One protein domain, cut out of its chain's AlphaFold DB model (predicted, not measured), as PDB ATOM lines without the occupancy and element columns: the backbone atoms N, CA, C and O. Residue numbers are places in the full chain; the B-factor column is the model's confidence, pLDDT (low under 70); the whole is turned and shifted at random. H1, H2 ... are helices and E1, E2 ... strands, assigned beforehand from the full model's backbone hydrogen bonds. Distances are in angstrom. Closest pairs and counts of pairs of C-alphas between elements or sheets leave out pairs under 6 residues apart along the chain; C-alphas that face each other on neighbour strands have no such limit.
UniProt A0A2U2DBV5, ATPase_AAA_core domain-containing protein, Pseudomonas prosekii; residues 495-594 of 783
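Overview. This is residues 495 to 594 of the 783 residues of the protein "ATPase_AAA_core domain-containing protein" of Pseudomonas prosekii (UniProt A0A2U2DBV5). A small antiparallel sheet of three strands, E1, E2 and E3, has the long helix H1 packed along it, and H2 turns a corner at H1's last residues. Short H3 lies at the sheet's margin near E1, and a long link, residues 556 to 572, leads from it to E2. The printed part has 100 residues, with named elements in the order H1 H2 E1 H3 E2 E3; the class is mixed, helices and strands. It is compact, with a radius of gyration of the C-alphas of 13.8 A, and spans 40 by 29 by 26 A.

Along the chain. The strands are E1, residues 535 to 540, 16.3 A long, E2, 573 to 578, 15.7 A, and E3, 585 to 587. H1, residues 496 to 515, runs 29.1 A from C-alpha 496 at (-44.368, 33.755, -37.090). H2 is residues 517 to 529, 18.4 A, and H3 residues 550 to 555. E3 ends at C-alpha 587, (-37.237, 43.609, -26.510).

Arrangement. The inner strand E2 is antiparallel to E1, with N 537 and O 576 2.8 A apart, and to E3 in a hairpin, with N 586 and O 577 2.8 A apart. H1 is on the sheet, making two layers, a helix on one face, at a height of 5.2 A; the closest C-alphas, Leu 503 and Glu 574, are 5.0 A apart. H1 and H2 touch only at the corner, C-alphas of Ile 513 and Leu 520 5.2 A apart, and are only just about perpendicular at 72 degrees. H3 only grazes the sheet with residues 553 to 555. In H1, H2 and H3 every O i to N i+4 pair is within hydrogen-bond range.

Size, cuts and confidence. The farthest C-alphas, Leu 529 and Ser 545, are 40.8 A apart. The printed part has no cut. The link H3 to E2 is long. Residues 543 to 552 and 569 have pLDDT under 70.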
ATOM      1  N   ASN A 495     -49.167  32.797 -36.469       73.25
ATOM      2  CA  ASN A 495     -47.946  32.358 -37.143       73.25
ATOM      3  C   ASN A 495     -46.806  33.389 -37.017       73.25
ATOM      4  O   ASN A 495     -47.018  34.550 -36.662       73.25
ATOM      5  N   ALA A 496     -45.573  32.944 -37.279       75.88
ATOM      6  CA  ALA A 496     -44.368  33.755 -37.090       75.88
ATOM      7  C   ALA A 496     -44.327  35.000 -37.996       75.88
ATOM      8  O   ALA A 496     -43.929  36.070 -37.541       75.88
ATOM      9  N   TRP A 497     -44.791  34.882 -39.243       73.62
ATOM     10  CA  TRP A 497     -44.799  35.985 -40.209       73.62
ATOM     11  C   TRP A 497     -45.734  37.127 -39.777       73.62
ATOM     12  O   TRP A 497     -45.316  38.278 -39.719       73.62
ATOM     13  N   GLN A 498     -46.968  36.812 -39.367       78.44
ATOM     14  CA  GLN A 498     -47.937  37.812 -38.892       78.44
ATOM     15  C   GLN A 498     -47.455  38.514 -37.616       78.44
ATOM     16  O   GLN A 498     -47.718  39.698 -37.414       78.44
ATOM     17  N   ARG A 499     -46.705  37.805 -36.764       82.25
ATOM     18  CA  ARG A 499     -46.064  38.405 -35.589       82.25
ATOM     19  C   ARG A 499     -44.956  39.386 -35.977       82.25
ATOM     20  O   ARG A 499     -44.880  40.453 -35.381       82.25
ATOM     21  N   GLN A 500     -44.123  39.052 -36.960       83.50
ATOM     22  CA  GLN A 500     -43.094  39.975 -37.455       83.50
ATOM     23  C   GLN A 500     -43.714  41.240 -38.055       83.50
ATOM     24  O   GLN A 500     -43.242  42.336 -37.768       83.50
ATOM     25  N   GLU A 501     -44.807  41.104 -38.808       84.38
ATOM     26  CA  GLU A 501     -45.510  42.251 -39.390       84.38
ATOM     27  C   GLU A 501     -46.124  43.167 -38.318       84.38
ATOM     28  O   GLU A 501     -46.035  44.391 -38.413       84.38
ATOM     29  N   LEU A 502     -46.665  42.588 -37.238       87.81
ATOM     30  CA  LEU A 502     -47.117  43.352 -36.074       87.81
ATOM     31  C   LEU A 502     -45.976  44.165 -35.449       87.81
ATOM     32  O   LEU A 502     -46.140  45.359 -35.197       87.81
ATOM     33  N   LEU A 503     -44.830  43.527 -35.190       89.75
ATOM     34  CA  LEU A 503     -43.671  44.182 -34.578       89.75
ATOM     35  C   LEU A 503     -43.142  45.314 -35.467       89.75
ATOM     36  O   LEU A 503     -42.913  46.417 -34.971       89.75
ATOM     37  N   ARG A 504     -43.064  45.078 -36.781       87.19
ATOM     38  CA  ARG A 504     -42.681  46.084 -37.781       87.19
ATOM     39  C   ARG A 504     -43.639  47.278 -37.771       87.19
ATOM     40  O   ARG A 504     -43.197  48.423 -37.711       87.19
ATOM     41  N   SER A 505     -44.950  47.018 -37.761       89.50
ATOM     42  CA  SER A 505     -45.989  48.054 -37.673       89.50
ATOM     43  C   SER A 505     -45.880  48.884 -36.389       89.50
ATOM     44  O   SER A 505     -46.052  50.105 -36.431       89.50
ATOM     45  N   LEU A 506     -45.581  48.247 -35.252       92.81
ATOM     46  CA  LEU A 506     -45.387  48.939 -33.978       92.81
ATOM     47  C   LEU A 506     -44.143  49.825 -33.992       92.81
ATOM     48  O   LEU A 506     -44.221  50.963 -33.544       92.81
ATOM     49  N   SER A 507     -43.023  49.339 -34.527       93.19
ATOM     50  CA  SER A 507     -41.801  50.137 -34.667       93.19
ATOM     51  C   SER A 507     -41.994  51.339 -35.587       93.19
ATOM     52  O   SER A 507     -41.576  52.435 -35.228       93.19
ATOM     53  N   ALA A 508     -42.676  51.166 -36.723       91.69
ATOM     54  CA  ALA A 508     -43.011  52.275 -37.615       91.69
ATOM     55  C   ALA A 508     -43.899  53.318 -36.915       91.69
ATOM     56  O   ALA A 508     -43.560  54.497 -36.897       91.69
ATOM     57  N   SER A 509     -44.966  52.871 -36.240       93.94
ATOM     58  CA  SER A 509     -45.851  53.751 -35.458       93.94
ATOM     59  C   SER A 509     -45.099  54.487 -34.345       93.94
ATOM     60  O   SER A 509     -45.369  55.647 -34.065       93.94
ATOM     61  N   LEU A 510     -44.142  53.821 -33.693       94.50
ATOM     62  CA  LEU A 510     -43.339  54.433 -32.643       94.50
ATOM     63  C   LEU A 510     -42.415  55.523 -33.201       94.50
ATOM     64  O   LEU A 510     -42.276  56.568 -32.577       94.50
ATOM     65  N   VAL A 511     -41.831  55.324 -34.386       93.56
ATOM     66  CA  VAL A 511     -41.054  56.365 -35.079       93.56
ATOM     67  C   VAL A 511     -41.937  57.545 -35.486       93.56
ATOM     68  O   VAL A 511     -41.542  58.686 -35.270       93.56
ATOM     69  N   GLU A 512     -43.146  57.293 -35.999       93.00
ATOM     70  CA  GLU A 512     -44.129  58.347 -36.304       93.00
ATOM     71  C   GLU A 512     -44.438  59.202 -35.068       93.00
ATOM     72  O   GLU A 512     -44.399  60.427 -35.144       93.00
ATOM     73  N   ILE A 513     -44.650  58.568 -33.910       94.75
ATOM     74  CA  ILE A 513     -44.898  59.270 -32.643       94.75
ATOM     75  C   ILE A 513     -43.724  60.173 -32.266       94.75
ATOM     76  O   ILE A 513     -43.954  61.299 -31.845       94.75
ATOM     77  N   TYR A 514     -42.479  59.709 -32.408       94.56
ATOM     78  CA  TYR A 514     -41.285  60.503 -32.083       94.56
ATOM     79  C   TYR A 514     -41.025  61.660 -33.062       94.56
ATOM     80  O   TYR A 514     -40.296  62.591 -32.718       94.56
ATOM     81  N   ASN A 515     -41.640  61.619 -34.243       93.31
ATOM     82  CA  ASN A 515     -41.556  62.665 -35.259       93.31
ATOM     83  C   ASN A 515     -42.707  63.677 -35.201       93.31
ATOM     84  O   ASN A 515     -42.609  64.738 -35.815       93.31
ATOM     85  N   ASP A 516     -43.781  63.382 -34.468       92.88
ATOM     86  CA  ASP A 516     -44.873  64.320 -34.224       92.88
ATOM     87  C   ASP A 516     -44.827  64.856 -32.787       92.88
ATOM     88  O   ASP A 516     -45.020  64.130 -31.810       92.88
ATOM     89  N   HIS A 517     -44.603  66.164 -32.646       91.94
ATOM     90  CA  HIS A 517     -44.418  66.800 -31.340       91.94
ATOM     91  C   HIS A 517     -45.623  66.606 -30.402       91.94
ATOM     92  O   HIS A 517     -45.453  66.389 -29.198       91.94
ATOM     93  N   ASN A 518     -46.846  66.670 -30.938       92.69
ATOM     94  CA  ASN A 518     -48.063  66.519 -30.141       92.69
ATOM     95  C   ASN A 518     -48.228  65.073 -29.659       92.69
ATOM     96  O   ASN A 518     -48.443  64.840 -28.465       92.69
ATOM     97  N   SER A 519     -48.031  64.109 -30.558       94.31
ATOM     98  CA  SER A 519     -48.084  62.682 -30.260       94.31
ATOM     99  C   SER A 519     -47.023  62.280 -29.248       94.31
ATOM    100  O   SER A 519     -47.352  61.634 -28.253       94.31
ATOM    101  N   LEU A 520     -45.771  62.719 -29.419       95.00
ATOM    102  CA  LEU A 520     -44.698  62.425 -28.471       95.00
ATOM    103  C   LEU A 520     -44.994  62.994 -27.079       95.00
ATOM    104  O   LEU A 520     -44.772  62.327 -26.058       95.00
ATOM    105  N   LYS A 521     -45.517  64.223 -27.020       95.06
ATOM    106  CA  LYS A 521     -45.895  64.879 -25.766       95.06
ATOM    107  C   LYS A 521     -47.013  64.114 -25.058       95.06
ATOM    108  O   LYS A 521     -46.892  63.860 -23.855       95.06
ATOM    109  N   ALA A 522     -48.069  63.731 -25.774       95.44
ATOM    110  CA  ALA A 522     -49.178  62.956 -25.225       95.44
ATOM    111  C   ALA A 522     -48.716  61.562 -24.767       95.44
ATOM    112  O   ALA A 522     -48.944  61.189 -23.613       95.44
ATOM    113  N   PHE A 523     -47.961  60.850 -25.609       95.69
ATOM    114  CA  PHE A 523     -47.374  59.540 -25.317       95.69
ATOM    115  C   PHE A 523     -46.523  59.571 -24.040       95.69
ATOM    116  O   PHE A 523     -46.741  58.796 -23.106       95.69
ATOM    117  N   THR A 524     -45.617  60.547 -23.928       94.50
ATOM    118  CA  THR A 524     -44.757  60.727 -22.748       94.50
ATOM    119  C   THR A 524     -45.564  61.037 -21.485       94.50
ATOM    120  O   THR A 524     -45.240  60.550 -20.398       94.50
ATOM    121  N   ARG A 525     -46.618  61.855 -21.586       95.75
ATOM    122  CA  ARG A 525     -47.487  62.173 -20.441       95.75
ATOM    123  C   ARG A 525     -48.291  60.958 -19.987       95.75
ATOM    124  O   ARG A 525     -48.373  60.726 -18.781       95.75
ATOM    125  N   ALA A 526     -48.818  60.174 -20.923       95.19
ATOM    126  CA  ALA A 526     -49.557  58.954 -20.623       95.19
ATOM    127  C   ALA A 526     -48.671  57.916 -19.916       95.19
ATOM    128  O   ALA A 526     -49.052  57.394 -18.871       95.19
ATOM    129  N   LEU A 527     -47.446  57.701 -20.405       93.94
ATOM    130  CA  LEU A 527     -46.467  56.810 -19.774       93.94
ATOM    131  C   LEU A 527     -46.088  57.241 -18.352       93.94
ATOM    132  O   LEU A 527     -45.999  56.412 -17.443       93.94
ATOM    133  N   LYS A 528     -45.910  58.549 -18.125       94.19
ATOM    134  CA  LYS A 528     -45.650  59.095 -16.783       94.19
ATOM    135  C   LYS A 528     -46.823  58.869 -15.827       94.19
ATOM    136  O   LYS A 528     -46.581  58.563 -14.663       94.19
ATOM    137  N   LEU A 529     -48.067  58.985 -16.300       93.12
ATOM    138  CA  LEU A 529     -49.272  58.807 -15.476       93.12
ATOM    139  C   LEU A 529     -49.351  57.407 -14.846       93.12
ATOM    140  O   LEU A 529     -49.742  57.270 -13.688       93.12
ATOM    141  N   ILE A 530     -48.941  56.381 -15.592       91.50
ATOM    142  CA  ILE A 530     -48.965  54.974 -15.157       91.50
ATOM    143  C   ILE A 530     -47.632  54.485 -14.577       91.50
ATOM    144  O   ILE A 530     -47.456  53.290 -14.329       91.50
ATOM    145  N   ASN A 531     -46.687  55.405 -14.354       89.44
ATOM    146  CA  ASN A 531     -45.339  55.120 -13.865       89.44
ATOM    147  C   ASN A 531     -44.553  54.123 -14.749       89.44
ATOM    148  O   ASN A 531     -43.766  53.326 -14.242       89.44
ATOM    149  N   PHE A 532     -44.751  54.183 -16.072       88.50
ATOM    150  CA  PHE A 532     -44.047  53.378 -17.081       88.50
ATOM    151  C   PHE A 532     -43.047  54.243 -17.872       88.50
ATOM    152  O   PHE A 532     -43.053  54.293 -19.098       88.50
ATOM    153  N   ASN A 533     -42.215  55.009 -17.156       81.31
ATOM    154  CA  ASN A 533     -41.286  55.973 -17.752       81.31
ATOM    155  C   ASN A 533     -39.939  55.307 -18.082       81.31
ATOM    156  O   ASN A 533     -38.997  55.352 -17.285       81.31
ATOM    157  N   HIS A 534     -39.866  54.670 -19.248       87.19
ATOM    158  CA  HIS A 534     -38.664  54.010 -19.756       87.19
ATOM    159  C   HIS A 534     -38.126  54.715 -21.002       87.19
ATOM    160  O   HIS A 534     -38.867  55.390 -21.712       87.19
ATOM    161  N   GLN A 535     -36.825  54.565 -21.259       88.69
ATOM    162  CA  GLN A 535     -36.247  54.984 -22.536       88.69
ATOM    163  C   GLN A 535     -36.611  53.955 -23.603       88.69
ATOM    164  O   GLN A 535     -36.514  52.754 -23.336       88.69
ATOM    165  N   HIS A 536     -37.026  54.415 -24.783       93.56
ATOM    166  CA  HIS A 536     -37.463  53.547 -25.873       93.56
ATOM    167  C   HIS A 536     -36.369  53.373 -26.922       93.56
ATOM    168  O   HIS A 536     -35.579  54.277 -27.200       93.56
ATOM    169  N   TYR A 537     -36.356  52.194 -27.527       93.75
ATOM    170  CA  TYR A 537     -35.382  51.783 -28.523       93.75
ATOM    171  C   TYR A 537     -36.078  51.066 -29.676       93.75
ATOM    172  O   TYR A 537     -37.168  50.514 -29.518       93.75
ATOM    173  N   LEU A 538     -35.409  51.027 -30.822       93.38
ATOM    174  CA  LEU A 538     -35.680  50.081 -31.893       93.38
ATOM    175  C   LEU A 538     -34.628  48.980 -31.810       93.38
ATOM    176  O   LEU A 538     -33.427  49.250 -31.883       93.38
ATOM    177  N   VAL A 539     -35.080  47.744 -31.624       91.56
ATOM    178  CA  VAL A 539     -34.222  46.565 -31.492       91.56
ATOM    179  C   VAL A 539     -34.385  45.702 -32.740       91.56
ATOM    180  O   VAL A 539     -35.522  45.466 -33.141       91.56
ATOM    181  N   PRO A 540     -33.303  45.250 -33.395       88.12
ATOM    182  CA  PRO A 540     -33.427  44.392 -34.568       88.12
ATOM    183  C   PRO A 540     -34.243  43.129 -34.259       88.12
ATOM    184  O   PRO A 540     -34.087  42.521 -33.203       88.12
ATOM    185  N   ILE A 541     -35.092  42.694 -35.185       82.94
ATOM    186  CA  ILE A 541     -35.767  41.395 -35.096       82.94
ATOM    187  C   ILE A 541     -34.754  40.331 -35.520       82.94
ATOM    188  O   ILE A 541     -34.177  40.411 -36.607       82.94
ATOM    189  N   ALA A 542     -34.526  39.333 -34.666       70.50
ATOM    190  CA  ALA A 542     -33.592  38.250 -34.959       70.50
ATOM    191  C   ALA A 542     -34.043  37.450 -36.196       70.50
ATOM    192  O   ALA A 542     -35.197  37.030 -36.289       70.50
ATOM    193  N   ASP A 543     -33.119  37.226 -37.132       66.62
ATOM    194  CA  ASP A 543     -33.338  36.360 -38.287       66.62
ATOM    195  C   ASP A 543     -32.963  34.920 -37.912       66.62
ATOM    196  O   ASP A 543     -31.788  34.608 -37.716       66.62
ATOM    197  N   GLU A 544     -33.953  34.029 -37.799       59.84
ATOM    198  CA  GLU A 544     -33.716  32.609 -37.483       59.84
ATOM    199  C   GLU A 544     -32.820  31.917 -38.525       59.84
ATOM    200  O   GLU A 544     -32.154  30.931 -38.209       59.84
ATOM    201  N   SER A 545     -32.768  32.442 -39.756       58.69
ATOM    202  CA  SER A 545     -31.947  31.904 -40.844       58.69
ATOM    203  C   SER A 545     -30.516  32.450 -40.870       58.69
ATOM    204  O   SER A 545     -29.648  31.863 -41.518       58.69
ATOM    205  N   ASN A 546     -30.248  33.539 -40.145       60.44
ATOM    206  CA  ASN A 546     -28.935  34.162 -40.050       60.44
ATOM    207  C   ASN A 546     -28.718  34.722 -38.633       60.44
ATOM    208  O   ASN A 546     -28.966  35.910 -38.398       60.44
ATOM    209  N   PRO A 547     -28.276  33.887 -37.674       56.88
ATOM    210  CA  PRO A 547     -27.973  34.341 -36.329       56.88
ATOM    211  C   PRO A 547     -26.743  35.250 -36.389       56.88
ATOM    212  O   PRO A 547     -25.605  34.785 -36.311       56.88
ATOM    213  N   ALA A 548     -26.972  36.555 -36.546       56.59
ATOM    214  CA  ALA A 548     -25.946  37.562 -36.323       56.59
ATOM    215  C   ALA A 548     -25.286  37.289 -34.967       56.59
ATOM    216  O   ALA A 548     -25.949  36.866 -34.009       56.59
ATOM    217  N   SER A 549     -23.976  37.501 -34.876       57.41
ATOM    218  CA  SER A 549     -23.296  37.319 -33.600       57.41
ATOM    219  C   SER A 549     -23.929  38.251 -32.560       57.41
ATOM    220  O   SER A 549     -24.313  39.380 -32.872       57.41
ATOM    221  N   THR A 550     -24.094  37.780 -31.319       62.94
ATOM    222  CA  THR A 550     -24.908  38.464 -30.299       62.94
ATOM    223  C   THR A 550     -24.513  39.933 -30.121       62.94
ATOM    224  O   THR A 550     -25.364  40.757 -29.823       62.94
ATOM    225  N   TRP A 551     -23.243  40.289 -30.344       68.12
ATOM    226  CA  TRP A 551     -22.758  41.668 -30.248       68.12
ATOM    227  C   TRP A 551     -23.120  42.547 -31.461       68.12
ATOM    228  O   TRP A 551     -23.487  43.698 -31.253       68.12
ATOM    229  N   GLU A 552     -23.084  42.034 -32.699       67.56
ATOM    230  CA  GLU A 552     -23.514  42.771 -33.907       67.56
ATOM    231  C   GLU A 552     -25.000  43.122 -33.836       67.56
ATOM    232  O   GLU A 552     -25.406  44.225 -34.193       67.56
ATOM    233  N   PHE A 553     -25.799  42.196 -33.302       74.38
ATOM    234  CA  PHE A 553     -27.218  42.405 -33.045       74.38
ATOM    235  C   PHE A 553     -27.461  43.600 -32.108       74.38
ATOM    236  O   PHE A 553     -28.271  44.473 -32.409       74.38
ATOM    237  N   TRP A 554     -26.720  43.683 -30.997       79.44
ATOM    238  CA  TRP A 554     -26.861  44.785 -30.040       79.44
ATOM    239  C   TRP A 554     -26.251  46.107 -30.532       79.44
ATOM    240  O   TRP A 554     -26.701  47.166 -30.099       79.44
ATOM    241  N   LEU A 555     -25.287  46.082 -31.461       79.31
ATOM    242  CA  LEU A 555     -24.757  47.298 -32.098       79.31
ATOM    243  C   LEU A 555     -25.769  48.001 -33.007       79.31
ATOM    244  O   LEU A 555     -25.654  49.204 -33.220       79.31
ATOM    245  N   ALA A 556     -26.743  47.265 -33.538       83.06
ATOM    246  CA  ALA A 556     -27.786  47.812 -34.398       83.06
ATOM    247  C   ALA A 556     -29.000  48.348 -33.614       83.06
ATOM    248  O   ALA A 556     -29.979  48.762 -34.230       83.06
ATOM    249  N   VAL A 557     -28.962  48.362 -32.275       87.88
ATOM    250  CA  VAL A 557     -30.016  48.978 -31.457       87.88
ATOM    251  C   VAL A 557     -29.970  50.498 -31.582       87.88
ATOM    252  O   VAL A 557     -28.935  51.124 -31.364       87.88
ATOM    253  N   ILE A 558     -31.119  51.099 -31.884       90.12
ATOM    254  CA  ILE A 558     -31.255  52.542 -32.100       90.12
ATOM    255  C   ILE A 558     -32.047  53.138 -30.939       90.12
ATOM    256  O   ILE A 558     -33.177  52.730 -30.683       90.12
ATOM    257  N   GLY A 559     -31.469  54.105 -30.225       90.31
ATOM    258  CA  GLY A 559     -32.196  54.877 -29.212       90.31
ATOM    259  C   GLY A 559     -33.141  55.884 -29.860       90.31
ATOM    260  O   GLY A 559     -32.722  56.624 -30.750       90.31
ATOM    261  N   LEU A 560     -34.396  55.926 -29.413       90.44
ATOM    262  CA  LEU A 560     -35.395  56.853 -29.946       90.44
ATOM    263  C   LEU A 560     -35.237  58.251 -29.335       90.44
ATOM    264  O   LEU A 560     -35.140  58.407 -28.117       90.44
ATOM    265  N   HIS A 561     -35.223  59.262 -30.196       89.94
ATOM    266  CA  HIS A 561     -35.127  60.685 -29.869       89.94
ATOM    267  C   HIS A 561     -36.016  61.495 -30.825       89.94
ATOM    268  O   HIS A 561     -36.564  60.925 -31.757       89.94
ATOM    269  N   GLU A 562     -36.241  62.782 -30.569       87.31
ATOM    270  CA  GLU A 562     -36.996  63.638 -31.503       87.31
ATOM    271  C   GLU A 562     -36.284  63.717 -32.869       87.31
ATOM    272  O   GLU A 562     -35.056  63.613 -32.929       87.31
ATOM    273  N   ASP A 563     -37.055  63.899 -33.945       83.06
ATOM    274  CA  ASP A 563     -36.574  64.019 -35.333       83.06
ATOM    275  C   ASP A 563     -35.871  62.757 -35.892       83.06
ATOM    276  O   ASP A 563     -34.866  62.832 -36.609       83.06
ATOM    277  N   MET A 564     -36.412  61.570 -35.598       86.06
ATOM    278  CA  MET A 564     -35.951  60.301 -36.175       86.06
ATOM    279  C   MET A 564     -36.141  60.253 -37.692       86.06
ATOM    280  O   MET A 564     -37.184  60.608 -38.242       86.06
ATOM    281  N   GLN A 565     -35.177  59.660 -38.392       82.25
ATOM    282  CA  GLN A 565     -35.402  59.288 -39.786       82.25
ATOM    283  C   GLN A 565     -36.462  58.177 -39.888       82.25
ATOM    284  O   GLN A 565     -36.462  57.264 -39.054       82.25
ATOM    285  N   PRO A 566     -37.342  58.217 -40.910       80.31
ATOM    286  CA  PRO A 566     -38.248  57.115 -41.195       80.31
ATOM    287  C   PRO A 566     -37.476  55.808 -41.368       80.31
ATOM    288  O   PRO A 566     -36.380  55.785 -41.933       80.31
ATOM    289  N   LEU A 567     -38.069  54.713 -40.905       80.69
ATOM    290  CA  LEU A 567     -37.533  53.385 -41.172       80.69
ATOM    291  C   LEU A 567     -37.653  53.068 -42.666       80.69
ATOM    292  O   LEU A 567     -38.654  53.406 -43.296       80.69
ATOM    293  N   ALA A 568     -36.640  52.403 -43.223       76.31
ATOM    294  CA  ALA A 568     -36.746  51.822 -44.556       76.31
ATOM    295  C   ALA A 568     -37.842  50.741 -44.574       76.31
ATOM    296  O   ALA A 568     -38.075  50.077 -43.562       76.31
ATOM    297  N   ASP A 569     -38.498  50.542 -45.719       69.50
ATOM    298  CA  ASP A 569     -39.618  49.597 -45.837       69.50
ATOM    299  C   ASP A 569     -39.232  48.154 -45.458       69.50
ATOM    300  O   ASP A 569     -40.055  47.402 -44.931       69.50
ATOM    301  N   ASP A 570     -37.972  47.780 -45.683       71.88
ATOM    302  CA  ASP A 570     -37.382  46.477 -45.372       71.88
ATOM    303  C   ASP A 570     -36.769  46.388 -43.960       71.88
ATOM    304  O   ASP A 570     -36.228  45.345 -43.580       71.88
ATOM    305  N   ALA A 571     -36.859  47.450 -43.155       73.69
ATOM    306  CA  ALA A 571     -36.283  47.488 -41.820       73.69
ATOM    307  C   ALA A 571     -37.009  46.524 -40.865       73.69
ATOM    308  O   ALA A 571     -38.218  46.605 -40.640       73.69
ATOM    309  N   ARG A 572     -36.247  45.612 -40.251       82.75
ATOM    310  CA  ARG A 572     -36.759  44.586 -39.330       82.75
ATOM    311  C   ARG A 572     -36.433  44.962 -37.890       82.75
ATOM    312  O   ARG A 572     -35.476  44.441 -37.326       82.75
ATOM    313  N   PHE A 573     -37.218  45.865 -37.312       89.56
ATOM    314  CA  PHE A 573     -37.105  46.268 -35.908       89.56
ATOM    315  C   PHE A 573     -38.381  45.945 -35.129       89.56
ATOM    316  O   PHE A 573     -39.474  45.920 -35.693       89.56
ATOM    317  N   GLU A 574     -38.220  45.708 -33.831       92.19
ATOM    318  CA  GLU A 574     -39.284  45.716 -32.832       92.19
ATOM    319  C   GLU A 574     -39.033  46.830 -31.800       92.19
ATOM    320  O   GLU A 574     -37.891  47.273 -31.628       92.19
ATOM    321  N   PRO A 575     -40.070  47.309 -31.090       94.50
ATOM    322  CA  PRO A 575     -39.867  48.218 -29.970       94.50
ATOM    323  C   PRO A 575     -39.027  47.564 -28.863       94.50
ATOM    324  O   PRO A 575     -39.068  46.353 -28.655       94.50
ATOM    325  N   GLY A 576     -38.298  48.368 -28.102       93.69
ATOM    326  CA  GLY A 576     -37.592  47.934 -26.902       93.69
ATOM    327  C   GLY A 576     -37.584  49.022 -25.839       93.69
ATOM    328  O   GLY A 576     -37.807  50.196 -26.142       93.69
ATOM    329  N   ILE A 577     -37.332  48.637 -24.589       93.94
ATOM    330  CA  ILE A 577     -37.267  49.571 -23.458       93.94
ATOM    331  C   ILE A 577     -36.004  49.353 -22.627       93.94
ATOM    332  O   ILE A 577     -35.523  48.228 -22.509       93.94
ATOM    333  N   GLN A 578     -35.514  50.405 -21.975       91.62
ATOM    334  CA  GLN A 578     -34.461  50.316 -20.963       91.62
ATOM    335  C   GLN A 578     -34.997  50.715 -19.583       91.62
ATOM    336  O   GLN A 578     -35.572  51.792 -19.389       91.62
ATOM    337  N   ARG A 579     -34.796  49.834 -18.594       85.81
ATOM    338  CA  ARG A 579     -35.249  50.039 -17.211       85.81
ATOM    339  C   ARG A 579     -34.190  50.787 -16.396       85.81
ATOM    340  O   ARG A 579     -33.246  50.182 -15.901       85.81
ATOM    341  N   GLY A 580     -34.381  52.092 -16.211       77.94
ATOM    342  CA  GLY A 580     -33.417  52.947 -15.509       77.94
ATOM    343  C   GLY A 580     -32.165  53.240 -16.346       77.94
ATOM    344  O   GLY A 580     -31.968  52.654 -17.405       77.94
ATOM    345  N   ALA A 581     -31.321  54.162 -15.874       72.75
ATOM    346  CA  ALA A 581     -30.177  54.663 -16.647       72.75
ATOM    347  C   ALA A 581     -29.074  53.613 -16.902       72.75
ATOM    348  O   ALA A 581     -28.352  53.721 -17.886       72.75
ATOM    349  N   GLU A 582     -28.960  52.598 -16.038       73.94
ATOM    350  CA  GLU A 582     -27.962  51.517 -16.146       73.94
ATOM    351  C   GLU A 582     -28.581  50.151 -16.502       73.94
ATOM    352  O   GLU A 582     -27.912  49.120 -16.433       73.94
ATOM    353  N   GLY A 583     -29.869  50.107 -16.860       78.25
ATOM    354  CA  GLY A 583     -30.542  48.859 -17.224       78.25
ATOM    355  C   GLY A 583     -30.113  48.321 -18.589       78.25
ATOM    356  O   GLY A 583     -29.632  49.060 -19.444       78.25
ATOM    357  N   THR A 584     -30.338  47.034 -18.839       87.06
ATOM    358  CA  THR A 584     -30.225  46.465 -20.190       87.06
ATOM    359  C   THR A 584     -31.464  46.803 -21.020       87.06
ATOM    360  O   THR A 584     -32.568  46.898 -20.475       87.06
ATOM    361  N   VAL A 585     -31.295  46.957 -22.336       90.56
ATOM    362  CA  VAL A 585     -32.424  47.072 -23.271       90.56
ATOM    363  C   VAL A 585     -33.131  45.718 -23.362       90.56
ATOM    364  O   VAL A 585     -32.482  44.690 -23.537       90.56
ATOM    365  N   VAL A 586     -34.454  45.722 -23.226       91.25
ATOM    366  CA  VAL A 586     -35.327  44.545 -23.309       91.25
ATOM    367  C   VAL A 586     -36.247  44.699 -24.514       91.25
ATOM    368  O   VAL A 586     -36.815  45.773 -24.726       91.25
ATOM    369  N   ARG A 587     -36.389  43.636 -25.308       92.44
ATOM    370  CA  ARG A 587     -37.237  43.609 -26.510       92.44
ATOM    371  C   ARG A 587     -38.716  43.602 -26.151       92.44
ATOM    372  O   ARG A 587     -39.088  43.024 -25.133       92.44
ATOM    373  N   PHE A 588     -39.570  44.161 -27.012       92.81
ATOM    374  CA  PHE A 588     -41.026  44.121 -26.852       92.81
ATOM    375  C   PHE A 588     -41.518  42.692 -26.625       92.81
ATOM    376  O   PHE A 588     -42.259  42.435 -25.679       92.81
ATOM    377  N   SER A 589     -41.042  41.747 -27.438       90.00
ATOM    378  CA  SER A 589     -41.367  40.321 -27.335       90.00
ATOM    379  C   SER A 589     -40.973  39.655 -26.003       90.00
ATOM    380  O   SER A 589     -41.535  38.614 -25.666       90.00
ATOM    381  N   GLU A 590     -40.069  40.258 -25.225       91.00
ATOM    382  CA  GLU A 590     -39.586  39.766 -23.924       91.00
ATOM    383  C   GLU A 590     -40.208  40.490 -22.719       91.00
ATOM    384  O   GLU A 590     -39.966  40.109 -21.570       91.00
ATOM    385  N   LEU A 591     -40.999  41.537 -22.957       92.06
ATOM    386  CA  LEU A 591     -41.734  42.234 -21.906       92.06
ATOM    387  C   LEU A 591     -42.809  41.336 -21.286       92.06
ATOM    388  O   LEU A 591     -43.294  40.385 -21.903       92.06
ATOM    389  N   SER A 592     -43.227  41.660 -20.062       91.88
ATOM    390  CA  SER A 592     -44.412  41.015 -19.494       91.88
ATOM    391  C   SER A 592     -45.645  41.328 -20.347       91.88
ATOM    392  O   SER A 592     -45.739  42.400 -20.945       91.88
ATOM    393  N   SER A 593     -46.624  40.423 -20.386       90.56
ATOM    394  CA  SER A 593     -47.835  40.610 -21.199       90.56
ATOM    395  C   SER A 593     -48.578  41.912 -20.871       90.56
ATOM    396  O   SER A 593     -49.100  42.566 -21.771       90.56
ATOM    397  N   GLY A 594     -48.571  42.339 -19.605       91.38
ATOM    398  CA  GLY A 594     -49.118  43.633 -19.202       91.38
ATOM    399  C   GLY A 594     -48.340  44.820 -19.773       91.38
ATOM    400  O   GLY A 594     -48.950  45.765 -20.262       91.38
TER     401      GLY A 594